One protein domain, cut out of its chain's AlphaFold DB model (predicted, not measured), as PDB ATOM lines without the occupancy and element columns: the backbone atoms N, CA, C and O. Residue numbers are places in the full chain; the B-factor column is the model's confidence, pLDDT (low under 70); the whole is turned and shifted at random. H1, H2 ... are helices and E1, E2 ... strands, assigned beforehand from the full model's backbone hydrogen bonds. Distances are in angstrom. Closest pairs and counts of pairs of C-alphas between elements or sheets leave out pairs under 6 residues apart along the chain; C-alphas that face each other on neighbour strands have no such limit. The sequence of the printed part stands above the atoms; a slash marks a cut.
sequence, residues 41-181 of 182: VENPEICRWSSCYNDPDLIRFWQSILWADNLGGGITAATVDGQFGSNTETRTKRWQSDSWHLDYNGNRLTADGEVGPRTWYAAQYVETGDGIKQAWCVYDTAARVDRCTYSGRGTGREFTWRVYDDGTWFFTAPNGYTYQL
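AT A GLANCE: This is residues 41 to 181 of the 182 residues of an uncharacterized protein of Actinokineospora alba (UniProt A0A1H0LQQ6). A twisted five-stranded sheet, E3 to E7, forms a wall, with H1 packed over one of its faces and no named helix on the other. H2 packs on H1 away from the sheet, and H3 leads straight into a small hairpin, E1 and E2, whose second strand runs on into E3. The printed part has 141 residues, with three named helices followed by seven named strands; the class is mixed, helices and strands, and under half of the residues are in named elements. The large sheet has the order E3, E4, E5, E6, E7, antiparallel throughout. The whole is compact, with a radius of gyration of the C-alphas of 14.4 A, and rounded, spanning 41 by 38 by 30 A.

HOW THE PARTS SIT: Start with H1, residues 56 to 68, which is on the sheet of E3, 136 to 140, E4, 145 to 151, E5, 158 to 164, E6, 169 to 172, and E7, 178 to 180. H1 lies over E5 at a height over the sheet of 9.6 A and runs along the strands, at 7 degrees to E5 on the local plane; these are two layers, a helix on one face of a sheet. With residues 63 to 66 alone H1 touches H2, residues 86 to 96, at a steep tilt of 56 degrees; the closest C-alphas are those of Gln 63 and Thr 88, 7.0 A apart. H2 is not on the sheet. H3, residues 117 to 124, is close to H1 but not clearly touching, and only grazes the sheet with residues 123 to 124. In these three helices every O i to N i+4 pair is within hydrogen-bond range. Next look at the hairpin of E1, 125 to 128, and E2, 131 to 134, where N 126 and O 133 are 3.0 A apart. E3 to E7 form a meander, each strand the antiparallel neighbour of the one before: see N 138 and O 147 at 2.9 A, N 148 and O 161 at 2.9 A, N 162 and O 170 at 2.9 A, and N 171 and O 179 at 2.9 A.

IN THESE COORDINATES: Find C-alpha 56 at (-17.757, 35.280, 12.004); from there H1 runs 18.2 A to C-alpha 68. H2 covers 15.2 A and H3 10.4 A. E4 begins at (-27.970, 24.464, 24.629) and measures 19.4 A, E5 19.8 A. E7 ends at C-alpha 180, (-14.562, 27.947, 22.754).

THE WHOLE: The C-alphas of Thr 110 and Ala 142 are the two farthest apart, at 41.4 A. The printed part has no cut. The links H1 to H2 and H2 to H3 are long, with 17 and 20 residues. Mean pLDDT of the printed part is 83.2; look for values under 70 at residues 71 to 78, 127 to 132, 152 to 157, 173 to 176 and 181.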
ATOM      1  N   VAL A  41     -29.348  24.154   5.678       88.38
ATOM      2  CA  VAL A  41     -29.785  24.641   4.358       88.38
ATOM      3  C   VAL A  41     -30.366  26.061   4.402       88.38
ATOM      4  O   VAL A  41     -30.373  26.746   3.383       88.38
ATOM      5  N   GLU A  42     -30.842  26.499   5.571       89.00
ATOM      6  CA  GLU A  42     -31.394  27.837   5.801       89.00
ATOM      7  C   GLU A  42     -30.316  28.866   6.161       89.00
ATOM      8  O   GLU A  42     -30.601  30.064   6.190       89.00
ATOM      9  N   ASN A  43     -29.082  28.424   6.418       90.44
ATOM     10  CA  ASN A  43     -27.984  29.338   6.679       90.44
ATOM     11  C   ASN A  43     -27.703  30.189   5.427       90.44
ATOM     12  O   ASN A  43     -27.685  29.662   4.307       90.44
ATOM     13  N   PRO A  44     -27.431  31.495   5.599       92.88
ATOM     14  CA  PRO A  44     -27.005  32.356   4.508       92.88
ATOM     15  C   PRO A  44     -25.770  31.818   3.776       92.88
ATOM     16  O   PRO A  44     -24.937  31.106   4.344       92.88
ATOM     17  N   GLU A  45     -25.630  32.204   2.510       94.56
ATOM     18  CA  GLU A  45     -24.431  31.896   1.740       94.56
ATOM     19  C   GLU A  45     -23.231  32.683   2.270       94.56
ATOM     20  O   GLU A  45     -23.271  33.915   2.356       94.56
ATOM     21  N   ILE A  46     -22.158  31.964   2.601       95.56
ATOM     22  CA  ILE A  46     -20.885  32.549   3.026       95.56
ATOM     23  C   ILE A  46     -19.811  32.290   1.970       95.56
ATOM     24  O   ILE A  46     -19.698  31.199   1.406       95.56
ATOM     25  N   CYS A  47     -18.999  33.306   1.706       95.75
ATOM     26  CA  CYS A  47     -17.873  33.210   0.791       95.75
ATOM     27  C   CYS A  47     -16.854  34.321   1.071       95.75
ATOM     28  O   CYS A  47     -17.050  35.176   1.933       95.75
ATOM     29  N   ARG A  48     -15.747  34.320   0.325       94.62
ATOM     30  CA  ARG A  48     -14.674  35.317   0.462       94.62
ATOM     31  C   ARG A  48     -15.068  36.720  -0.013       94.62
ATOM     32  O   ARG A  48     -14.427  37.705   0.354       94.62
ATOM     33  N   TRP A  49     -16.055  36.811  -0.896       91.75
ATOM     34  CA  TRP A  49     -16.437  38.053  -1.554       91.75
ATOM     35  C   TRP A  49     -17.414  38.857  -0.700       91.75
ATOM     36  O   TRP A  49     -18.225  38.306   0.035       91.75
ATOM     37  N   SER A  50     -17.378  40.182  -0.844       86.38
ATOM     38  CA  SER A  50     -18.218  41.098  -0.062       86.38
ATOM     39  C   SER A  50     -19.718  40.994  -0.362       86.38
ATOM     40  O   SER A  50     -20.511  41.622   0.329       86.38
ATOM     41  N   SER A  51     -20.106  40.280  -1.421       89.50
ATOM     42  CA  SER A  51     -21.505  40.010  -1.763       89.50
ATOM     43  C   SER A  51     -22.148  38.952  -0.869       89.50
ATOM     44  O   SER A  51     -23.372  38.895  -0.802       89.50
ATOM     45  N   CYS A  52     -21.343  38.119  -0.209       91.81
ATOM     46  CA  CYS A  52     -21.827  37.052   0.651       91.81
ATOM     47  C   CYS A  52     -22.067  37.538   2.077       91.81
ATOM     48  O   CYS A  52     -21.541  38.566   2.517       91.81
ATOM     49  N   TYR A  53     -22.849  36.757   2.817       91.19
ATOM     50  CA  TYR A  53     -23.029  36.975   4.238       91.19
ATOM     51  C   TYR A  53     -21.681  36.811   4.954       91.19
ATOM     52  O   TYR A  53     -20.921  35.882   4.675       91.19
ATOM     53  N   ASN A  54     -21.363  37.743   5.850       90.50
ATOM     54  CA  ASN A  54     -20.065  37.811   6.516       90.50
ATOM     55  C   ASN A  54     -20.259  37.878   8.029       90.50
ATOM     56  O   ASN A  54     -20.079  38.926   8.650       90.50
ATOM     57  N   ASP A  55     -20.668  36.743   8.588       88.62
ATOM     58  CA  ASP A  55     -20.815  36.543  10.022       88.62
ATOM     59  C   ASP A  55     -19.703  35.616  10.541       88.62
ATOM     60  O   ASP A  55     -19.578  34.482  10.057       88.62
ATOM     61  N   PRO A  56     -18.872  36.070  11.497       87.44
ATOM     62  CA  PRO A  56     -17.757  35.280  12.004       87.44
ATOM     63  C   PRO A  56     -18.163  33.931  12.597       87.44
ATOM     64  O   PRO A  56     -17.387  32.981  12.503       87.44
ATOM     65  N   ASP A  57     -19.350  33.814  13.183       85.44
ATOM     66  CA  ASP A  57     -19.771  32.610  13.894       85.44
ATOM     67  C   ASP A  57     -20.249  31.551  12.910       85.44
ATOM     68  O   ASP A  57     -19.834  30.391  13.001       85.44
ATOM     69  N   LEU A  58     -20.989  31.964  11.879       88.56
ATOM     70  CA  LEU A  58     -21.325  31.084  10.762       88.56
ATOM     71  C   LEU A  58     -20.074  30.644   9.980       88.56
ATOM     72  O   LEU A  58     -19.962  29.487   9.560       88.56
ATOM     73  N   ILE A  59     -19.086  31.529   9.826       90.88
ATOM     74  CA  ILE A  59     -17.810  31.183   9.184       90.88
ATOM     75  C   ILE A  59     -17.016  30.185  10.036       90.88
ATOM     76  O   ILE A  59     -16.516  29.190   9.503       90.88
ATOM     77  N   ARG A  60     -16.915  30.395  11.355       88.00
ATOM     78  CA  ARG A  60     -16.274  29.442  12.282       88.00
ATOM     79  C   ARG A  60     -16.983  28.095  12.270       88.00
ATOM     80  O   ARG A  60     -16.319  27.058  12.316       88.00
ATOM     81  N   PHE A  61     -18.311  28.095  12.164       87.69
ATOM     82  CA  PHE A  61     -19.091  26.873  12.031       87.69
ATOM     83  C   PHE A  61     -18.641  26.064  10.813       87.69
ATOM     84  O   PHE A  61     -18.223  24.912  10.962       87.69
ATOM     85  N   TRP A  62     -18.572  26.691   9.638       90.69
ATOM     86  CA  TRP A  62     -18.043  26.041   8.437       90.69
ATOM     87  C   TRP A  62     -16.582  25.591   8.582       90.69
ATOM     88  O   TRP A  62     -16.228  24.456   8.257       90.69
ATOM     89  N   GLN A  63     -15.714  26.446   9.127       89.44
ATOM     90  CA  GLN A  63     -14.307  26.109   9.356       89.44
ATOM     91  C   GLN A  63     -14.139  24.904  10.301       89.44
ATOM     92  O   GLN A  63     -13.199  24.128  10.119       89.44
ATOM     93  N   SER A  64     -15.047  24.704  11.263       84.44
ATOM     94  CA  SER A  64     -15.045  23.532  12.151       84.44
ATOM     95  C   SER A  64     -15.380  22.226  11.416       84.44
ATOM     96  O   SER A  64     -14.767  21.193  11.691       84.44
ATOM     97  N   ILE A  65     -16.264  22.277  10.413       86.94
ATOM     98  CA  ILE A  65     -16.572  21.138   9.533       86.94
ATOM     99  C   ILE A  65     -15.339  20.784   8.696       86.94
ATOM    100  O   ILE A  65     -14.870  19.644   8.715       86.94
ATOM    101  N   LEU A  66     -14.733  21.786   8.044       87.31
ATOM    102  CA  LEU A  66     -13.495  21.609   7.277       87.31
ATOM    103  C   LEU A  66     -12.348  21.054   8.135       87.31
ATOM    104  O   LEU A  66     -11.527  20.268   7.650       87.31
ATOM    105  N   TRP A  67     -12.272  21.487   9.399       81.12
ATOM    106  CA  TRP A  67     -11.314  20.981  10.377       81.12
ATOM    107  C   TRP A  67     -11.517  19.484  10.606       81.12
ATOM    108  O   TRP A  67     -10.563  18.706  10.523       81.12
ATOM    109  N   ALA A  68     -12.755  19.067  10.841       78.00
ATOM    110  CA  ALA A  68     -13.047  17.703  11.233       78.00
ATOM    111  C   ALA A  68     -12.969  16.690  10.086       78.00
ATOM    112  O   ALA A  68     -12.507  15.563  10.293       78.00
ATOM    113  N   ASP A  69     -13.288  17.119   8.865       80.31
ATOM    114  CA  ASP A  69     -13.055  16.330   7.651       80.31
ATOM    115  C   ASP A  69     -11.569  16.296   7.242       80.31
ATOM    116  O   ASP A  69     -11.189  15.645   6.268       80.31
ATOM    117  N   ASN A  70     -10.690  16.932   8.032       75.69
ATOM    118  CA  ASN A  70      -9.232  16.869   7.916       75.69
ATOM    119  C   ASN A  70      -8.711  17.268   6.523       75.69
ATOM    120  O   ASN A  70      -7.721  16.731   6.011       75.69
ATOM    121  N   LEU A  71      -9.360  18.250   5.900       67.94
ATOM    122  CA  LEU A  71      -8.995  18.735   4.576       67.94
ATOM    123  C   LEU A  71      -7.768  19.656   4.646       67.94
ATOM    124  O   LEU A  71      -7.871  20.880   4.555       67.94
ATOM    125  N   GLY A  72      -6.578  19.063   4.796       54.81
ATOM    126  CA  GLY A  72      -5.310  19.782   4.616       54.81
ATOM    127  C   GLY A  72      -4.152  19.465   5.562       54.81
ATOM    128  O   GLY A  72      -3.199  20.236   5.548       54.81
ATOM    129  N   GLY A  73      -4.189  18.392   6.365       52.75
ATOM    130  CA  GLY A  73      -2.985  17.832   7.014       52.75
ATOM    131  C   GLY A  73      -2.169  18.774   7.918       52.75
ATOM    132  O   GLY A  73      -0.983  18.547   8.124       52.75
ATOM    133  N   GLY A  74      -2.786  19.833   8.445       53.56
ATOM    134  CA  GLY A  74      -2.121  20.870   9.245       53.56
ATOM    135  C   GLY A  74      -3.122  21.792   9.938       53.56
ATOM    136  O   GLY A  74      -2.885  22.990  10.072       53.56
ATOM    137  N   ILE A  75      -4.294  21.260  10.289       54.34
ATOM    138  CA  ILE A  75      -5.388  22.048  10.846       54.34
ATOM    139  C   ILE A  75      -5.284  22.065  12.372       54.34
ATOM    140  O   ILE A  75      -5.647  21.112  13.058       54.34
ATOM    141  N   THR A  76      -4.784  23.166  12.915       62.91
ATOM    142  CA  THR A  76      -4.934  23.493  14.336       62.91
ATOM    143  C   THR A  76      -6.241  24.254  14.536       62.91
ATOM    144  O   THR A  76      -6.663  24.957  13.623       62.91
ATOM    145  N   ALA A  77      -6.844  24.214  15.726       61.91
ATOM    146  CA  ALA A  77      -8.039  25.018  16.026       61.91
ATOM    147  C   ALA A  77      -7.868  26.526  15.742       61.91
ATOM    148  O   ALA A  77      -8.846  27.210  15.482       61.91
ATOM    149  N   ALA A  78      -6.628  27.027  15.686       64.56
ATOM    150  CA  ALA A  78      -6.313  28.397  15.274       64.56
ATOM    151  C   ALA A  78      -6.767  28.770  13.846       64.56
ATOM    152  O   ALA A  78      -6.781  29.948  13.521       64.56
ATOM    153  N   THR A  79      -7.129  27.808  12.986       75.75
ATOM    154  CA  THR A  79      -7.703  28.103  11.658       75.75
ATOM    155  C   THR A  79      -9.223  28.284  11.681       75.75
ATOM    156  O   THR A  79      -9.821  28.442  10.621       75.75
ATOM    157  N   VAL A  80      -9.852  28.172  12.856       83.75
ATOM    158  CA  VAL A  80     -11.272  28.465  13.087       83.75
ATOM    159  C   VAL A  80     -11.359  29.895  13.630       83.75
ATOM    160  O   VAL A  80     -11.561  30.124  14.819       83.75
ATOM    161  N   ASP A  81     -11.080  30.866  12.764       86.31
ATOM    162  CA  ASP A  81     -10.879  32.278  13.114       86.31
ATOM    163  C   ASP A  81     -12.106  33.168  12.836       86.31
ATOM    164  O   ASP A  81     -12.216  34.259  13.403       86.31
ATOM    165  N   GLY A  82     -13.063  32.689  12.038       88.94
ATOM    166  CA  GLY A  82     -14.241  33.455  11.616       88.94
ATOM    167  C   GLY A  82     -13.995  34.373  10.427       88.94
ATOM    168  O   GLY A  82     -14.802  35.257  10.162       88.94
ATOM    169  N   GLN A  83     -12.897  34.177   9.695       91.69
ATOM    170  CA  GLN A  83     -12.599  34.909   8.470       91.69
ATOM    171  C   GLN A  83     -12.646  33.980   7.257       91.69
ATOM    172  O   GLN A  83     -11.882  33.019   7.143       91.69
ATOM    173  N   PHE A  84     -13.506  34.293   6.285       93.44
ATOM    174  CA  PHE A  84     -13.576  33.529   5.040       93.44
ATOM    175  C   PHE A  84     -12.457  33.968   4.076       93.44
ATOM    176  O   PHE A  84     -12.672  34.648   3.076       93.44
ATOM    177  N   GLY A  85     -11.215  33.611   4.406       93.75
ATOM    178  CA  GLY A  85     -10.034  33.921   3.598       93.75
ATOM    179  C   GLY A  85      -9.783  32.927   2.456       93.75
ATOM    180  O   GLY A  85     -10.495  31.940   2.273       93.75
ATOM    181  N   SER A  86      -8.687  33.131   1.719       92.88
ATOM    182  CA  SER A  86      -8.269  32.253   0.609       92.88
ATOM    183  C   SER A  86      -8.042  30.796   1.027       92.88
ATOM    184  O   SER A  86      -8.262  29.875   0.239       92.88
ATOM    185  N   ASN A  87      -7.598  30.571   2.267       90.06
ATOM    186  CA  ASN A  87      -7.399  29.228   2.811       90.06
ATOM    187  C   ASN A  87      -8.735  28.506   3.021       90.06
ATOM    188  O   ASN A  87      -8.854  27.337   2.648       90.06
ATOM    189  N   THR A  88      -9.735  29.198   3.568       92.38
ATOM    190  CA  THR A  88     -11.096  28.671   3.738       92.38
ATOM    191  C   THR A  88     -11.739  28.403   2.383       92.38
ATOM    192  O   THR A  88     -12.240  27.305   2.167       92.38
ATOM    193  N   GLU A  89     -11.621  29.328   1.428       95.06
ATOM    194  CA  GLU A  89     -12.102  29.151   0.050       95.06
ATOM    195  C   GLU A  89     -11.476  27.915  -0.620       95.06
ATOM    196  O   GLU A  89     -12.176  27.039  -1.122       95.06
ATOM    197  N   THR A  90     -10.148  27.780  -0.561       93.12
ATOM    198  CA  THR A  90      -9.429  26.637  -1.152       93.12
ATOM    199  C   THR A  90      -9.876  25.307  -0.550       93.12
ATOM    200  O   THR A  90      -9.995  24.304  -1.254       93.12
ATOM    201  N   ARG A  91     -10.111  25.269   0.762       91.00
ATOM    202  CA  ARG A  91     -10.568  24.058   1.454       91.00
ATOM    203  C   ARG A  91     -12.029  23.756   1.172       91.00
ATOM    204  O   ARG A  91     -12.353  22.589   1.005       91.00
ATOM    205  N   THR A  92     -12.859  24.783   1.027       94.44
ATOM    206  CA  THR A  92     -14.253  24.657   0.587       94.44
ATOM    207  C   THR A  92     -14.312  24.014  -0.794       94.44
ATOM    208  O   THR A  92     -14.988  23.007  -0.958       94.44
ATOM    209  N   LYS A  93     -13.490  24.477  -1.747       95.25
ATOM    210  CA  LYS A  93     -13.373  23.857  -3.080       95.25
ATOM    211  C   LYS A  93     -12.968  22.386  -3.007       95.25
ATOM    212  O   LYS A  93     -13.526  21.551  -3.711       95.25
ATOM    213  N   ARG A  94     -12.004  22.050  -2.142       92.12
ATOM    214  CA  ARG A  94     -11.588  20.652  -1.924       92.12
ATOM    215  C   ARG A  94     -12.713  19.810  -1.336       92.12
ATOM    216  O   ARG A  94     -12.923  18.704  -1.816       92.12
ATOM    217  N   TRP A  95     -13.422  20.341  -0.342       91.56
ATOM    218  CA  TRP A  95     -14.578  19.694   0.266       91.56
ATOM    219  C   TRP A  95     -15.646  19.421  -0.799       91.56
ATOM    220  O   TRP A  95     -15.978  18.273  -1.049       91.56
ATOM    221  N   GLN A  96     -16.066  20.442  -1.548       94.38
ATOM    222  CA  GLN A  96     -17.066  20.322  -2.616       94.38
ATOM    223  C   GLN A  96     -16.651  19.365  -3.745       94.38
ATOM    224  O   GLN A  96     -17.506  18.751  -4.376       94.38
ATOM    225  N   SER A  97     -15.350  19.234  -4.025       92.69
ATOM    226  CA  SER A  97     -14.851  18.325  -5.065       92.69
ATOM    227  C   SER A  97     -14.927  16.842  -4.688       92.69
ATOM    228  O   SER A  97     -14.760  15.985  -5.564       92.69
ATOM    229  N   ASP A  98     -15.146  16.523  -3.409       86.38
ATOM    230  CA  ASP A  98     -15.236  15.140  -2.960       86.38
ATOM    231  C   ASP A  98     -16.540  14.499  -3.457       86.38
ATOM    232  O   ASP A  98     -17.632  15.047  -3.325       86.38
ATOM    233  N   SER A  99     -16.432  13.311  -4.049       81.12
ATOM    234  CA  SER A  99     -17.541  12.682  -4.775       81.12
ATOM    235  C   SER A  99     -18.675  12.168  -3.890       81.12
ATOM    236  O   SER A  99     -19.704  11.772  -4.427       81.12
ATOM    237  N   TRP A 100     -18.458  12.133  -2.575       79.62
ATOM    238  CA  TRP A 100     -19.427  11.691  -1.567       79.62
ATOM    239  C   TRP A 100     -20.412  12.797  -1.169       79.62
ATOM    240  O   TRP A 100     -21.433  12.520  -0.553       79.62
ATOM    241  N   HIS A 101     -20.121  14.059  -1.504       84.94
ATOM    242  CA  HIS A 101     -21.010  15.171  -1.189       84.94
ATOM    243  C   HIS A 101     -21.959  15.425  -2.353       84.94
ATOM    244  O   HIS A 101     -21.552  15.846  -3.441       84.94
ATOM    245  N   LEU A 102     -23.239  15.163  -2.103       87.12
ATOM    246  CA  LEU A 102     -24.305  15.340  -3.073       87.12
ATOM    247  C   LEU A 102     -25.270  16.427  -2.605       87.12
ATOM    248  O   LEU A 102     -25.564  16.554  -1.416       87.12
ATOM    249  N   ASP A 103     -25.769  17.213  -3.553       89.31
ATOM    250  CA  ASP A 103     -26.867  18.134  -3.295       89.31
ATOM    251  C   ASP A 103     -28.184  17.376  -3.035       89.31
ATOM    252  O   ASP A 103     -28.278  16.152  -3.154       89.31
ATOM    253  N   TYR A 104     -29.241  18.115  -2.705       88.00
ATOM    254  CA  TYR A 104     -30.570  17.558  -2.431       88.00
ATOM    255  C   TYR A 104     -31.221  16.836  -3.626       88.00
ATOM    256  O   TYR A 104     -32.230  16.159  -3.445       88.00
ATOM    257  N   ASN A 105     -30.656  16.942  -4.833       89.25
ATOM    258  CA  ASN A 105     -31.089  16.205  -6.021       89.25
ATOM    259  C   ASN A 105     -30.186  14.995  -6.331       89.25
ATOM    260  O   ASN A 105     -30.391  14.330  -7.345       89.25
ATOM    261  N   GLY A 106     -29.175  14.716  -5.502       86.81
ATOM    262  CA  GLY A 106     -28.203  13.650  -5.740       86.81
ATOM    263  C   GLY A 106     -27.107  14.012  -6.747       86.81
ATOM    264  O   GLY A 106     -26.432  13.115  -7.253       86.81
ATOM    265  N   ASN A 107     -26.912  15.297  -7.063       90.81
ATOM    266  CA  ASN A 107     -25.847  15.739  -7.964       90.81
ATOM    267  C   ASN A 107     -24.576  16.094  -7.198       90.81
ATOM    268  O   ASN A 107     -24.622  16.580  -6.071       90.81
ATOM    269  N   ARG A 108     -23.430  15.954  -7.865       91.88
ATOM    270  CA  ARG A 108     -22.156  16.470  -7.357       91.88
ATOM    271  C   ARG A 108     -22.211  17.984  -7.196       91.88
ATOM    272  O   ARG A 108     -22.767  18.689  -8.040       91.88
ATOM    273  N   LEU A 109     -21.561  18.473  -6.149       94.38
ATOM    274  CA  LEU A 109     -21.386  19.903  -5.944       94.38
ATOM    275  C   LEU A 109     -20.453  20.506  -7.000       94.38
ATOM    276  O   LEU A 109     -19.540  19.859  -7.517       94.38
ATOM    277  N   THR A 110     -20.679  21.785  -7.297       95.75
ATOM    278  CA  THR A 110     -19.691  22.600  -8.008       95.75
ATOM    279  C   THR A 110     -18.636  23.046  -7.000       95.75
ATOM    280  O   THR A 110     -18.974  23.462  -5.899       95.75
ATOM    281  N   ALA A 111     -17.357  22.928  -7.354       96.88
ATOM    282  CA  ALA A 111     -16.245  23.350  -6.502       96.88
ATOM    283  C   ALA A 111     -15.929  24.847  -6.694       96.88
ATOM    284  O   ALA A 111     -14.831  25.219  -7.119       96.88
ATOM    285  N   ASP A 112     -16.917  25.704  -6.442       96.94
ATOM    286  CA  ASP A 112     -16.842  27.166  -6.582       96.94
ATOM    287  C   ASP A 112     -16.206  27.862  -5.365       96.94
ATOM    288  O   ASP A 112     -15.642  28.948  -5.504       96.94
ATOM    289  N   GLY A 113     -16.161  27.193  -4.210       96.62
ATOM    290  CA  GLY A 113     -15.622  27.728  -2.960       96.62
ATOM    291  C   GLY A 113     -16.610  28.575  -2.164       96.62
ATOM    292  O   GLY A 113     -16.188  29.213  -1.198       96.62
ATOM    293  N   GLU A 114     -17.882  28.570  -2.554       96.81
ATOM    294  CA  GLU A 114     -18.978  29.289  -1.909       96.81
ATOM    295  C   GLU A 114     -19.839  28.300  -1.119       96.81
ATOM    296  O   GLU A 114     -20.158  27.209  -1.587       96.81
ATOM    297  N   VAL A 115     -20.213  28.643   0.110       97.06
ATOM    298  CA  VAL A 115     -21.018  27.751   0.955       97.06
ATOM    299  C   VAL A 115     -22.467  28.202   0.884       97.06
ATOM    300  O   VAL A 115     -22.964  28.896   1.765       97.06
ATOM    301  N   GLY A 116     -23.120  27.838  -0.217       95.19
ATOM    302  CA  GLY A 116     -24.542  28.094  -0.442       95.19
ATOM    303  C   GLY A 116     -25.441  26.936   0.014       95.19
ATOM    304  O   GLY A 116     -24.955  25.918   0.521       95.19
ATOM    305  N   PRO A 117     -26.763  27.018  -0.235       93.88
ATOM    306  CA  PRO A 117     -27.743  26.032   0.238       93.88
ATOM    307  C   PRO A 117     -27.421  24.575  -0.132       93.88
ATOM    308  O   PRO A 117     -27.663  23.661   0.653       93.88
ATOM    309  N   ARG A 118     -26.833  24.333  -1.313       94.69
ATOM    310  CA  ARG A 118     -26.422  22.980  -1.740       94.69
ATOM    311  C   ARG A 118     -25.251  22.440  -0.923       94.69
ATOM    312  O   ARG A 118     -25.260  21.269  -0.558       94.69
ATOM    313  N   THR A 119     -24.261  23.282  -0.633       95.25
ATOM    314  CA  THR A 119     -23.111  22.912   0.198       95.25
ATOM    315  C   THR A 119     -23.549  22.685   1.640       95.25
ATOM    316  O   THR A 119     -23.173  21.675   2.229       95.25
ATOM    317  N   TRP A 120     -24.420  23.545   2.176       93.81
ATOM    318  CA  TRP A 120     -24.996  23.355   3.505       93.81
ATOM    319  C   TRP A 120     -25.788  22.059   3.638       93.81
ATOM    320  O   TRP A 120     -25.595  21.327   4.607       93.81
ATOM    321  N   TYR A 121     -26.634  21.746   2.653       91.62
ATOM    322  CA  TYR A 121     -27.360  20.480   2.613       91.62
ATOM    323  C   TYR A 121     -26.395  19.292   2.639       91.62
ATOM    324  O   TYR A 121     -26.489  18.430   3.507       91.62
ATOM    325  N   ALA A 122     -25.424  19.269   1.726       90.25
ATOM    326  CA  ALA A 122     -24.480  18.164   1.632       90.25
ATOM    327  C   ALA A 122     -23.653  17.984   2.916       90.25
ATOM    328  O   ALA A 122     -23.299  16.865   3.274       90.25
ATOM    329  N   ALA A 123     -23.344  19.078   3.618       89.31
ATOM    330  CA  ALA A 123     -22.633  19.016   4.885       89.31
ATOM    331  C   ALA A 123     -23.554  18.506   6.000       89.31
ATOM    332  O   ALA A 123     -23.145  17.697   6.822       89.31
ATOM    333  N   GLN A 124     -24.822  18.908   6.010       87.81
ATOM    334  CA  GLN A 124     -25.770  18.408   6.998       87.81
ATOM    335  C   GLN A 124     -26.014  16.900   6.847       87.81
ATOM    336  O   GLN A 124     -26.237  16.227   7.851       87.81
ATOM    337  N   TYR A 125     -25.964  16.378   5.621       83.94
ATOM    338  CA  TYR A 125     -26.241  14.985   5.277       83.94
ATOM    339  C   TYR A 125     -24.974  14.279   4.778       83.94
ATOM    340  O   TYR A 125     -24.773  14.099   3.578       83.94
ATOM    341  N   VAL A 126     -24.120  13.852   5.708       72.38
ATOM    342  CA  VAL A 126     -22.851  13.192   5.380       72.38
ATOM    343  C   VAL A 126     -23.090  11.731   5.007       72.38
ATOM    344  O   VAL A 126     -23.653  10.964   5.789       72.38
ATOM    345  N   GLU A 127     -22.616  11.311   3.837       65.31
ATOM    346  CA  GLU A 127     -22.573   9.896   3.468       65.31
ATOM    347  C   GLU A 127     -21.417   9.197   4.201       65.31
ATOM    348  O   GLU A 127     -20.238   9.488   3.982       65.31
ATOM    349  N   THR A 128     -21.747   8.272   5.106       63.81
ATOM    350  CA  THR A 128     -20.771   7.382   5.741       63.81
ATOM    351  C   THR A 128     -20.794   6.012   5.065       63.81
ATOM    352  O   THR A 128     -21.697   5.690   4.296       63.81
ATOM    353  N   GLY A 129     -19.826   5.147   5.387       59.91
ATOM    354  CA  GLY A 129     -19.852   3.746   4.938       59.91
ATOM    355  C   GLY A 129     -21.090   2.955   5.398       59.91
ATOM    356  O   GLY A 129     -21.333   1.873   4.875       59.91
ATOM    357  N   ASP A 130     -21.878   3.507   6.330       64.56
ATOM    358  CA  ASP A 130     -23.137   2.939   6.829       64.56
ATOM    359  C   ASP A 130     -24.383   3.604   6.199       64.56
ATOM    360  O   ASP A 130     -25.505   3.326   6.625       64.56
ATOM    361  N   GLY A 131     -24.205   4.509   5.228       66.88
ATOM    362  CA  GLY A 131     -25.263   5.307   4.598       66.88
ATOM    363  C   GLY A 131     -25.247   6.790   4.991       66.88
ATOM    364  O   GLY A 131     -24.364   7.262   5.705       66.88
ATOM    365  N   ILE A 132     -26.237   7.546   4.510       66.50
ATOM    366  CA  ILE A 132     -26.365   8.986   4.779       66.50
ATOM    367  C   ILE A 132     -26.789   9.209   6.236       66.50
ATOM    368  O   ILE A 132     -27.849   8.744   6.660       66.50
ATOM    369  N   LYS A 133     -25.982   9.957   6.991       74.62
ATOM    370  CA  LYS A 133     -26.273  10.388   8.361       74.62
ATOM    371  C   LYS A 133     -26.439  11.901   8.395       74.62
ATOM    372  O   LYS A 133     -25.546  12.649   8.007       74.62
ATOM    373  N   GLN A 134     -27.588  12.342   8.892       82.06
ATOM    374  CA  GLN A 134     -27.794  13.748   9.205       82.06
ATOM    375  C   GLN A 134     -27.008  14.113  10.470       82.06
ATOM    376  O   GLN A 134     -26.990  13.327  11.423       82.06
ATOM    377  N   ALA A 135     -26.417  15.308  10.516       80.75
ATOM    378  CA  ALA A 135     -25.967  15.897  11.771       80.75
ATOM    379  C   ALA A 135     -27.135  15.903  12.775       80.75
ATOM    380  O   ALA A 135     -28.227  16.395  12.482       80.75
ATOM    381  N   TRP A 136     -26.925  15.303  13.944       82.75
ATOM    382  CA  TRP A 136     -27.988  15.052  14.914       82.75
ATOM    383  C   TRP A 136     -27.918  16.048  16.061       82.75
ATOM    384  O   TRP A 136     -26.882  16.146  16.709       82.75
ATOM    385  N   CYS A 137     -29.018  16.748  16.344       86.25
ATOM    386  CA  CYS A 137     -29.078  17.796  17.362       86.25
ATOM    387  C   CYS A 137     -30.143  17.533  18.430       86.25
ATOM    388  O   CYS A 137     -31.306  17.279  18.112       86.25
ATOM    389  N   VAL A 138     -29.780  17.711  19.701       88.69
ATOM    390  CA  VAL A 138     -30.699  17.681  20.851       88.69
ATOM    391  C   VAL A 138     -30.645  18.998  21.600       88.69
ATOM    392  O   VAL A 138     -29.561  19.500  21.879       88.69
ATOM    393  N   TYR A 139     -31.820  19.530  21.948       89.31
ATOM    394  CA  TYR A 139     -31.908  20.703  22.812       89.31
ATOM    395  C   TYR A 139     -31.962  20.230  24.258       89.31
ATOM    396  O   TYR A 139     -32.851  19.460  24.629       89.31
ATOM    397  N   ASP A 140     -31.020  20.687  25.071       89.62
ATOM    398  CA  ASP A 140     -31.086  20.539  26.518       89.62
ATOM    399  C   ASP A 140     -31.726  21.798  27.107       89.62
ATOM    400  O   ASP A 140     -31.091  22.846  27.202       89.62
ATOM    401  N   THR A 141     -32.990  21.685  27.515       90.25
ATOM    402  CA  THR A 141     -33.766  22.798  28.079       90.25
ATOM    403  C   THR A 141     -33.225  23.289  29.421       90.25
ATOM    404  O   THR A 141     -33.426  24.453  29.764       90.25
ATOM    405  N   ALA A 142     -32.546  22.431  30.190       89.62
ATOM    406  CA  ALA A 142     -32.001  22.794  31.494       89.62
ATOM    407  C   ALA A 142     -30.715  23.614  31.347       89.62
ATOM    408  O   ALA A 142     -30.493  24.555  32.108       89.62
ATOM    409  N   ALA A 143     -29.889  23.266  30.362       86.25
ATOM    410  CA  ALA A 143     -28.652  23.977  30.056       86.25
ATOM    411  C   ALA A 143     -28.799  25.043  28.956       86.25
ATOM    412  O   ALA A 143     -27.830  25.757  28.715       86.25
ATOM    413  N   ARG A 144     -29.980  25.154  28.323       89.38
ATOM    414  CA  ARG A 144     -30.269  26.076  27.210       89.38
ATOM    415  C   ARG A 144     -29.209  25.997  26.110       89.38
ATOM    416  O   ARG A 144     -28.499  26.960  25.831       89.38
ATOM    417  N   VAL A 145     -29.037  24.784  25.583       88.56
ATOM    418  CA  VAL A 145     -27.970  24.464  24.629       88.56
ATOM    419  C   VAL A 145     -28.421  23.441  23.593       88.56
ATOM    420  O   VAL A 145     -28.953  22.378  23.927       88.56
ATOM    421  N   ASP A 146     -28.125  23.730  22.333       89.50
ATOM    422  CA  ASP A 146     -28.152  22.771  21.241       89.50
ATOM    423  C   ASP A 146     -26.872  21.941  21.244       89.50
ATOM    424  O   ASP A 146     -25.769  22.453  21.049       89.50
ATOM    425  N   ARG A 147     -27.017  20.633  21.463       89.50
ATOM    426  CA  ARG A 147     -25.935  19.654  21.359       89.50
ATOM    427  C   ARG A 147     -26.054  18.937  20.031       89.50
ATOM    428  O   ARG A 147     -26.942  18.101  19.872       89.50
ATOM    429  N   CYS A 148     -25.168  19.258  19.103       87.00
ATOM    430  CA  CYS A 148     -25.175  18.693  17.763       87.00
ATOM    431  C   CYS A 148     -23.972  17.785  17.555       87.00
ATOM    432  O   CYS A 148     -22.867  18.155  17.933       87.00
ATOM    433  N   THR A 149     -24.171  16.630  16.933       86.00
ATOM    434  CA  THR A 149     -23.118  15.686  16.559       86.00
ATOM    435  C   THR A 149     -23.037  15.610  15.046       86.00
ATOM    436  O   THR A 149     -24.039  15.334  14.386       86.00
ATOM    437  N   TYR A 150     -21.840  15.788  14.499       83.44
ATOM    438  CA  TYR A 150     -21.546  15.467  13.106       83.44
ATOM    439  C   TYR A 150     -20.587  14.296  13.042       83.44
ATOM    440  O   TYR A 150     -19.620  14.201  13.799       83.44
ATOM    441  N   SER A 151     -20.885  13.398  12.113       76.94
ATOM    442  CA  SER A 151     -20.037  12.269  11.767       76.94
ATOM    443  C   SER A 151     -19.231  12.655  10.537       76.94
ATOM    444  O   SER A 151     -19.782  12.706   9.444       76.94
ATOM    445  N   GLY A 152     -17.953  12.973  10.725       67.38
ATOM    446  CA  GLY A 152     -17.079  13.343   9.619       67.38
ATOM    447  C   GLY A 152     -16.662  12.166   8.763       67.38
ATOM    448  O   GLY A 152     -16.994  11.008   9.032       67.38
ATOM    449  N   ARG A 153     -15.908  12.468   7.706       65.81
ATOM    450  CA  ARG A 153     -15.445  11.438   6.775       65.81
ATOM    451  C   ARG A 153     -14.536  10.414   7.477       65.81
ATOM    452  O   ARG A 153     -13.488  10.755   8.029       65.81
ATOM    453  N   GLY A 154     -14.903   9.134   7.366       56.38
ATOM    454  CA  GLY A 154     -14.164   7.990   7.917       56.38
ATOM    455  C   GLY A 154     -14.757   7.451   9.224       56.38
ATOM    456  O   GLY A 154     -15.403   8.164   9.985       56.38
ATOM    457  N   THR A 155     -14.561   6.159   9.490       50.44
ATOM    458  CA  THR A 155     -15.102   5.504  10.687       50.44
ATOM    459  C   THR A 155     -14.558   6.149  11.970       50.44
ATOM    460  O   THR A 155     -13.351   6.314  12.142       50.44
ATOM    461  N   GLY A 156     -15.461   6.512  12.888       56.09
ATOM    462  CA  GLY A 156     -15.120   6.909  14.260       56.09
ATOM    463  C   GLY A 156     -14.718   8.371  14.481       56.09
ATOM    464  O   GLY A 156     -14.156   8.676  15.531       56.09
ATOM    465  N   ARG A 157     -14.979   9.283  13.535       64.38
ATOM    466  CA  ARG A 157     -14.753  10.726  13.732       64.38
ATOM    467  C   ARG A 157     -16.063  11.458  13.979       64.38
ATOM    468  O   ARG A 157     -16.603  12.102  13.087       64.38
ATOM    469  N   GLU A 158     -16.558  11.361  15.203       73.75
ATOM    470  CA  GLU A 158     -17.646  12.215  15.672       73.75
ATOM    471  C   GLU A 158     -17.073  13.470  16.323       73.75
ATOM    472  O   GLU A 158     -16.090  13.416  17.068       73.75
ATOM    473  N   PHE A 159     -17.693  14.606  16.048       79.12
ATOM    474  CA  PHE A 159     -17.428  15.846  16.758       79.12
ATOM    475  C   PHE A 159     -18.733  16.509  17.142       79.12
ATOM    476  O   PHE A 159     -19.772  16.276  16.520       79.12
ATOM    477  N   THR A 160     -18.668  17.308  18.204       84.56
ATOM    478  CA  THR A 160     -19.863  17.903  18.791       84.56
ATOM    479  C   THR A 160     -19.773  19.411  18.873       84.56
ATOM    480  O   THR A 160     -18.733  19.970  19.233       84.56
ATOM    481  N   TRP A 161     -20.897  20.053  18.592       86.31
ATOM    482  CA  TRP A 161     -21.136  21.445  18.917       86.31
ATOM    483  C   TRP A 161     -22.039  21.553  20.125       86.31
ATOM    484  O   TRP A 161     -22.939  20.736  20.329       86.31
ATOM    485  N   ARG A 162     -21.792  22.589  20.912       87.94
ATOM    486  CA  ARG A 162     -22.694  23.063  21.953       87.94
ATOM    487  C   ARG A 162     -22.951  24.527  21.682       87.94
ATOM    488  O   ARG A 162     -22.027  25.300  21.892       87.94
ATOM    489  N   VAL A 163     -24.135  24.865  21.189       87.12
ATOM    490  CA  VAL A 163     -24.546  26.243  20.887       87.12
ATOM    491  C   VAL A 163     -25.546  26.675  21.947       87.12
ATOM    492  O   VAL A 163     -26.593  26.049  22.081       87.12
ATOM    493  N   TYR A 164     -25.183  27.658  22.764       86.88
ATOM    494  CA  TYR A 164     -26.005  28.158  23.860       86.88
ATOM    495  C   TYR A 164     -26.902  29.303  23.381       86.88
ATOM    496  O   TYR A 164     -26.520  30.048  22.481       86.88
ATOM    497  N   ASP A 165     -28.055  29.485  24.031       84.25
ATOM    498  CA  ASP A 165     -29.007  30.572  23.725       84.25
ATOM    499  C   ASP A 165     -28.380  31.985  23.844       84.25
ATOM    500  O   ASP A 165     -28.938  32.965  23.355       84.25
ATOM    501  N   ASP A 166     -27.245  32.121  24.539       82.06
ATOM    502  CA  ASP A 166     -26.514  33.386  24.685       82.06
ATOM    503  C   ASP A 166     -25.497  33.651  23.557       82.06
ATOM    504  O   ASP A 166     -24.767  34.641  23.610       82.06
ATOM    505  N   GLY A 167     -25.452  32.783  22.539       76.69
ATOM    506  CA  GLY A 167     -24.529  32.858  21.405       76.69
ATOM    507  C   GLY A 167     -23.158  32.233  21.671       76.69
ATOM    508  O   GLY A 167     -22.382  32.039  20.735       76.69
ATOM    509  N   THR A 168     -22.858  31.850  22.917       83.06
ATOM    510  CA  THR A 168     -21.636  31.107  23.238       83.06
ATOM    511  C   THR A 168     -21.704  29.754  22.561       83.06
ATOM    512  O   THR A 168     -22.704  29.037  22.667       83.06
ATOM    513  N   TRP A 169     -20.620  29.327  21.923       84.94
ATOM    514  CA  TRP A 169     -20.565  27.952  21.462       84.94
ATOM    515  C   TRP A 169     -19.186  27.329  21.508       84.94
ATOM    516  O   TRP A 169     -18.133  27.967  21.421       84.94
ATOM    517  N   PHE A 170     -19.227  26.013  21.673       83.38
ATOM    518  CA  PHE A 170     -18.060  25.172  21.816       83.38
ATOM    519  C   PHE A 170     -18.038  24.142  20.711       83.38
ATOM    520  O   PHE A 170     -19.057  23.537  20.377       83.38
ATOM    521  N   PHE A 171     -16.836  23.873  20.237       81.44
ATOM    522  CA  PHE A 171     -16.531  22.794  19.323       81.44
ATOM    523  C   PHE A 171     -15.671  21.759  20.053       81.44
ATOM    524  O   PHE A 171     -14.643  22.109  20.631       81.44
ATOM    525  N   THR A 172     -16.079  20.488  20.057       80.31
ATOM    526  CA  THR A 172     -15.283  19.389  20.628       80.31
ATOM    527  C   THR A 172     -14.838  18.437  19.532       80.31
ATOM    528  O   THR A 172     -15.657  17.776  18.896       80.31
ATOM    529  N   ALA A 173     -13.525  18.366  19.349       69.38
ATOM    530  CA  ALA A 173     -12.854  17.526  18.374       69.38
ATOM    531  C   ALA A 173     -12.908  16.022  18.734       69.38
ATOM    532  O   ALA A 173     -12.996  15.686  19.917       69.38
ATOM    533  N   PRO A 174     -12.726  15.098  17.762       64.75
ATOM    534  CA  PRO A 174     -12.704  13.650  18.017       64.75
ATOM    535  C   PRO A 174     -11.602  13.189  18.984       64.75
ATOM    536  O   PRO A 174     -11.697  12.130  19.592       64.75
ATOM    537  N   ASN A 175     -10.536  13.978  19.138       65.00
ATOM    538  CA  ASN A 175      -9.461  13.726  20.102       65.00
ATOM    539  C   ASN A 175      -9.780  14.250  21.521       65.00
ATOM    540  O   ASN A 175      -8.922  14.177  22.397       65.00
ATOM    541  N   GLY A 176     -10.988  14.779  21.742       68.81
ATOM    542  CA  GLY A 176     -11.493  15.229  23.038       68.81
ATOM    543  C   GLY A 176     -11.170  16.677  23.406       68.81
ATOM    544  O   GLY A 176     -11.621  17.134  24.455       68.81
ATOM    545  N   TYR A 177     -10.427  17.424  22.581       70.06
ATOM    546  CA  TYR A 177     -10.183  18.842  22.860       70.06
ATOM    547  C   TYR A 177     -11.429  19.675  22.560       70.06
ATOM    548  O   TYR A 177     -11.979  19.614  21.459       70.06
ATOM    549  N   THR A 178     -11.846  20.478  23.538       78.56
ATOM    550  CA  THR A 178     -12.910  21.469  23.381       78.56
ATOM    551  C   THR A 178     -12.306  22.853  23.170       78.56
ATOM    552  O   THR A 178     -11.443  23.284  23.934       78.56
ATOM    553  N   TYR A 179     -12.803  23.557  22.162       72.00
ATOM    554  CA  TYR A 179     -12.440  24.922  21.818       72.00
ATOM    555  C   TYR A 179     -13.682  25.800  21.970       72.00
ATOM    556  O   TYR A 179     -14.734  25.478  21.417       72.00
ATOM    557  N   GLN A 180     -13.569  26.877  22.745       78.56
ATOM    558  CA  GLN A 180     -14.562  27.947  22.754       78.56
ATOM    559  C   GLN A 180     -14.298  28.837  21.541       78.56
ATOM    560  O   GLN A 180     -13.148  29.206  21.296       78.56
ATOM    561  N   LEU A 181     -15.341  29.128  20.771       69.19
ATOM    562  CA  LEU A 181     -15.220  29.874  19.518       69.19
ATOM    563  C   LEU A 181     -15.792  31.290  19.616       69.19
ATOM    564  O   LEU A 181     -15.367  32.153  18.848       69.19
TER     565      LEU A 181